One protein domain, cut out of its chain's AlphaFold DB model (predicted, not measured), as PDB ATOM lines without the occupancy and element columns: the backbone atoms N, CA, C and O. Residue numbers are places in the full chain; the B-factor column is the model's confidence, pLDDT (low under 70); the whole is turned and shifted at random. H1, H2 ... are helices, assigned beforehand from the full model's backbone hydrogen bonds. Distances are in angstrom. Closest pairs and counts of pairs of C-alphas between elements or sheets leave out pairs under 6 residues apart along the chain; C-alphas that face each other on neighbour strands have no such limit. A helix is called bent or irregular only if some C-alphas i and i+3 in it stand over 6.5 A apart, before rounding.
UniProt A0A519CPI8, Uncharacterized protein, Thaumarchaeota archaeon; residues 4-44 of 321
ATOM      1  N   LEU A   4      71.930  29.761  34.381       75.12
ATOM      2  CA  LEU A   4      71.395  31.122  34.335       75.12
ATOM      3  C   LEU A   4      70.645  31.432  33.025       75.12
ATOM      4  O   LEU A   4      69.592  32.059  33.048       75.12
ATOM      5  N   LEU A   5      71.162  30.959  31.885       78.38
ATOM      6  CA  LEU A   5      70.553  31.167  30.568       78.38
ATOM      7  C   LEU A   5      69.229  30.402  30.456       78.38
ATOM      8  O   LEU A   5      68.253  30.932  29.942       78.38
ATOM      9  N   ILE A   6      69.182  29.182  30.998       81.50
ATOM     10  CA  ILE A   6      67.956  28.374  31.046       81.50
ATOM     11  C   ILE A   6      66.912  29.054  31.943       81.50
ATOM     12  O   ILE A   6      65.755  29.163  31.549       81.50
ATOM     13  N   GLY A   7      67.321  29.581  33.105       83.12
ATOM     14  CA  GLY A   7      66.435  30.345  33.988       83.12
ATOM     15  C   GLY A   7      65.854  31.596  33.319       83.12
ATOM     16  O   GLY A   7      64.651  31.824  33.395       83.12
ATOM     17  N   LEU A   8      66.677  32.366  32.599       82.31
ATOM     18  CA  LEU A   8      66.226  33.548  31.853       82.31
ATOM     19  C   LEU A   8      65.252  33.195  30.724       82.31
ATOM     20  O   LEU A   8      64.256  33.891  30.545       82.31
ATOM     21  N   VAL A   9      65.497  32.100  29.997       87.25
ATOM     22  CA  VAL A   9      64.580  31.619  28.953       87.25
ATOM     23  C   VAL A   9      63.238  31.208  29.557       87.25
ATOM     24  O   VAL A   9      62.199  31.569  29.011       87.25
ATOM     25  N   ILE A  10      63.232  30.523  30.704       87.06
ATOM     26  CA  ILE A  10      61.989  30.139  31.391       87.06
ATOM     27  C   ILE A  10      61.206  31.379  31.835       87.06
ATOM     28  O   ILE A  10      60.009  31.461  31.574       87.06
ATOM     29  N   VAL A  11      61.868  32.376  32.436       86.50
ATOM     30  CA  VAL A  11      61.215  33.634  32.844       86.50
ATOM     31  C   VAL A  11      60.634  34.374  31.638       86.50
ATOM     32  O   VAL A  11      59.506  34.864  31.709       86.50
ATOM     33  N   LEU A  12      61.359  34.418  30.516       85.94
ATOM     34  CA  LEU A  12      60.879  35.038  29.284       85.94
ATOM     35  C   LEU A  12      59.631  34.319  28.749       85.94
ATOM     36  O   LEU A  12      58.639  34.969  28.434       85.94
ATOM     37  N   VAL A  13      59.653  32.985  28.700       88.56
ATOM     38  CA  VAL A  13      58.519  32.173  28.237       88.56
ATOM     39  C   VAL A  13      57.309  32.350  29.156       88.56
ATOM     40  O   VAL A  13      56.206  32.580  28.665       88.56
ATOM     41  N   CYS A  14      57.497  32.330  30.478       86.56
ATOM     42  CA  CYS A  14      56.419  32.581  31.436       86.56
ATOM     43  C   CYS A  14      55.836  33.995  31.295       86.56
ATOM     44  O   CYS A  14      54.618  34.150  31.335       86.56
ATOM     45  N   SER A  15      56.677  35.012  31.078       83.69
ATOM     46  CA  SER A  15      56.233  36.389  30.834       83.69
ATOM     47  C   SER A  15      55.431  36.507  29.536       83.69
ATOM     48  O   SER A  15      54.378  37.141  29.519       83.69
ATOM     49  N   ILE A  16      55.872  35.853  28.458       87.00
ATOM     50  CA  ILE A  16      55.143  35.833  27.181       87.00
ATOM     51  C   ILE A  16      53.781  35.157  27.359       87.00
ATOM     52  O   ILE A  16      52.775  35.718  26.942       87.00
ATOM     53  N   ILE A  17      53.721  34.000  28.025       86.25
ATOM     54  CA  ILE A  17      52.460  33.280  28.265       86.25
ATOM     55  C   ILE A  17      51.507  34.115  29.129       86.25
ATOM     56  O   ILE A  17      50.331  34.234  28.790       86.25
ATOM     57  N   ALA A  18      52.000  34.729  30.209       79.88
ATOM     58  CA  ALA A  18      51.190  35.588  31.070       79.88
ATOM     59  C   ALA A  18      50.642  36.797  30.302       79.88
ATOM     60  O   ALA A  18      49.456  37.098  30.402       79.88
ATOM     61  N   ASN A  19      51.473  37.445  29.480       76.62
ATOM     62  CA  ASN A  19      51.029  38.554  28.643       76.62
ATOM     63  C   ASN A  19      50.014  38.106  27.591       76.62
ATOM     64  O   ASN A  19      49.031  38.806  27.413       76.62
ATOM     65  N   VAL A  20      50.190  36.945  26.949       78.44
ATOM     66  CA  VAL A  20      49.227  36.391  25.977       78.44
ATOM     67  C   VAL A  20      47.893  36.051  26.640       78.44
ATOM     68  O   VAL A  20      46.851  36.332  26.058       78.44
ATOM     69  N   LEU A  21      47.900  35.500  27.857       75.50
ATOM     70  CA  LEU A  21      46.679  35.221  28.619       75.50
ATOM     71  C   LEU A  21      45.965  36.509  29.039       75.50
ATOM     72  O   LEU A  21      44.759  36.625  28.845       75.50
ATOM     73  N   VAL A  22      46.698  37.502  29.555       69.56
ATOM     74  CA  VAL A  22      46.139  38.826  29.874       69.56
ATOM     75  C   VAL A  22      45.585  39.494  28.613       69.56
ATOM     76  O   VAL A  22      44.483  40.030  28.653       69.56
ATOM     77  N   PHE A  23      46.294  39.403  27.483       67.75
ATOM     78  CA  PHE A  23      45.803  39.873  26.185       67.75
ATOM     79  C   PHE A  23      44.531  39.125  25.774       67.75
ATOM     80  O   PHE A  23      43.559  39.756  25.396       67.75
ATOM     81  N   SER A  24      44.483  37.800  25.903       66.88
ATOM     82  CA  SER A  24      43.307  36.986  25.573       66.88
ATOM     83  C   SER A  24      42.079  37.384  26.398       66.88
ATOM     84  O   SER A  24      41.023  37.609  25.816       66.88
ATOM     85  N   PHE A  25      42.220  37.568  27.714       63.66
ATOM     86  CA  PHE A  25      41.122  38.038  28.570       63.66
ATOM     87  C   PHE A  25      40.686  39.475  28.252       63.66
ATOM     88  O   PHE A  25      39.511  39.810  28.386       63.66
ATOM     89  N   TYR A  26      41.610  40.334  27.813       57.28
ATOM     90  CA  TYR A  26      41.293  41.701  27.390       57.28
ATOM     91  C   TYR A  26      40.597  41.741  26.011       57.28
ATOM     92  O   TYR A  26      39.879  42.694  25.706       57.28
ATOM     93  N   PHE A  27      40.793  40.706  25.185       55.12
ATOM     94  CA  PHE A  27      40.330  40.615  23.795       55.12
ATOM     95  C   PHE A  27      39.056  39.772  23.608       55.12
ATOM     96  O   PHE A  27      38.482  39.810  22.526       55.12
ATOM     97  N   ASP A  28      38.523  39.117  24.644       55.56
ATOM     98  CA  ASP A  28      37.236  38.383  24.584       55.56
ATOM     99  C   ASP A  28      36.016  39.279  24.270       55.56
ATOM    100  O   ASP A  28      34.894  38.804  24.098       55.56
ATOM    101  N   LYS A  29      36.225  40.598  24.183       55.41
ATOM    102  CA  LYS A  29      35.189  41.599  23.914       55.41
ATOM    103  C   LYS A  29      35.229  42.187  22.495       55.41
ATOM    104  O   LYS A  29      34.276  42.865  22.123       55.41
ATOM    105  N   TYR A  30      36.299  41.964  21.723       57.16
ATOM    106  CA  TYR A  30      36.508  42.595  20.410       57.16
ATOM    107  C   TYR A  30      37.276  41.670  19.458       57.16
ATOM    108  O   TYR A  30      38.257  41.038  19.841       57.16
ATOM    109  N   SER A  31      36.874  41.619  18.190       67.38
ATOM    110  CA  SER A  31      37.579  40.832  17.172       67.38
ATOM    111  C   SER A  31      38.986  41.383  16.895       67.38
ATOM    112  O   SER A  31      39.236  42.589  16.970       67.38
ATOM    113  N   THR A  32      39.923  40.514  16.508       61.41
ATOM    114  CA  THR A  32      41.285  40.917  16.109       61.41
ATOM    115  C   THR A  32      41.279  41.950  14.980       61.41
ATOM    116  O   THR A  32      42.136  42.831  14.970       61.41
ATOM    117  N   SER A  33      40.285  41.906  14.087       62.91
ATOM    118  CA  SER A  33      40.050  42.915  13.049       62.91
ATOM    119  C   SER A  33      39.651  44.282  13.606       62.91
ATOM    120  O   SER A  33      40.204  45.280  13.163       62.91
ATOM    121  N   GLU A  34      38.763  44.357  14.603       63.44
ATOM    122  CA  GLU A  34      38.358  45.634  15.221       63.44
ATOM    123  C   GLU A  34      39.510  46.297  15.977       63.44
ATOM    124  O   GLU A  34      39.623  47.522  16.029       63.44
ATOM    125  N   LEU A  35      40.389  45.489  16.564       61.53
ATOM    126  CA  LEU A  35      41.570  45.986  17.258       61.53
ATOM    127  C   LEU A  35      42.647  46.430  16.283       61.53
ATOM    128  O   LEU A  35      43.260  47.464  16.521       61.53
ATOM    129  N   PHE A  36      42.839  45.710  15.176       64.31
ATOM    130  CA  PHE A  36      43.739  46.134  14.109       64.31
ATOM    131  C   PHE A  36      43.237  47.419  13.441       64.31
ATOM    132  O   PHE A  36      44.022  48.343  13.245       64.31
ATOM    133  N   GLU A  37      41.927  47.536  13.201       62.22
ATOM    134  CA  GLU A  37      41.294  48.777  12.754       62.22
ATOM    135  C   GLU A  37      41.485  49.908  13.757       62.22
ATOM    136  O   GLU A  37      41.894  50.985  13.358       62.22
ATOM    137  N   ARG A  38      41.264  49.698  15.059       61.34
ATOM    138  CA  ARG A  38      41.510  50.730  16.083       61.34
ATOM    139  C   ARG A  38      42.984  51.116  16.204       61.34
ATOM    140  O   ARG A  38      43.284  52.277  16.470       61.34
ATOM    141  N   PHE A  39      43.897  50.164  16.030       60.81
ATOM    142  CA  PHE A  39      45.337  50.402  16.119       60.81
ATOM    143  C   PHE A  39      45.864  51.138  14.880       60.81
ATOM    144  O   PHE A  39      46.701  52.027  15.015       60.81
ATOM    145  N   LEU A  40      45.331  50.834  13.692       59.69
ATOM    146  CA  LEU A  40      45.606  51.556  12.446       59.69
ATOM    147  C   LEU A  40      44.886  52.916  12.393       59.69
ATOM    148  O   LEU A  40      45.479  53.907  11.966       59.69
ATOM    149  N   ASN A  41      43.655  53.004  12.909       55.12
ATOM    150  CA  ASN A  41      42.870  54.241  13.017       55.12
ATOM    151  C   ASN A  41      43.336  55.160  14.145       55.12
ATOM    152  O   ASN A  41      42.821  56.267  14.269       55.12
ATOM    153  N   LYS A  42      44.355  54.771  14.920       51.16
ATOM    154  CA  LYS A  42      45.016  55.673  15.870       51.16
ATOM    155  C   LYS A  42      45.679  56.875  15.174       51.16
ATOM    156  O   LYS A  42      45.955  57.867  15.830       51.16
ATOM    157  N   ASN A  43      45.867  56.794  13.850       50.69
ATOM    158  CA  ASN A  43      46.322  57.884  12.982       50.69
ATOM    159  C   ASN A  43      45.207  58.498  12.112       50.69
ATOM    160  O   ASN A  43      45.498  59.311  11.238       50.69
ATOM    161  N   ILE A  44      43.932  58.160  12.351       51.81
ATOM    162  CA  ILE A  44      42.796  58.982  11.904       51.81
ATOM    163  C   ILE A  44      42.347  59.863  13.077       51.81
ATOM    164  O   ILE A  44      41.168  60.063  13.334       51.81
TER     165      ILE A  44
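AT A GLANCE: This is residues 4 to 44 of the 321 residues of an uncharacterized protein of Thaumarchaeota archaeon (UniProt A0A519CPI8). Two helices make an open L: the long arm H1 and the shorter arm H2 form a corner at residues 28 to 31, and neither arm folds back on the other. H1 makes most of the length. The printed part has 41 residues with two named helices, H1 then H2, and no named strand; the class is all helix. The whole is extended, with a radius of gyration of the C-alphas of 14.9 A and spans of 46 by 22 by 10 A.

IN THESE COORDINATES: H1, residues 4 to 27, measures 34.2 A from first to last C-alpha. It begins at C-alpha 4 at (71.395, 31.122, 34.335) and ends at C-alpha 27 at (40.330, 40.615, 23.795). H2, residues 32 to 43, measures 18.0 A and ends at C-alpha 43 at (46.322, 57.884, 12.982). It is neither bent nor irregular, but only just: C-alphas 40 and 43 are 6.4 A apart.

HOW THE PARTS SIT: H1 and H2 meet only through their link, residues 28 to 31, which is tight. The N-to-C direction of H1 has its largest component, -0.93, along x, while that of H2 has its largest, 0.93, along y. Residues 4 to 26 of H1 stand free, and so do residues 36 to 44, of which 36 to 43 belong to H2. In H1 every O i to N i+4 pair is within hydrogen-bond range; in H2 7 of 8 are.

THE WHOLE: The two C-alphas farthest apart are those of Leu 4 and Ile 44, at 45.8 A. The printed part has no cut. The mean pLDDT of the printed part is 70.0, and residues 22 to 44 of the model are under 70.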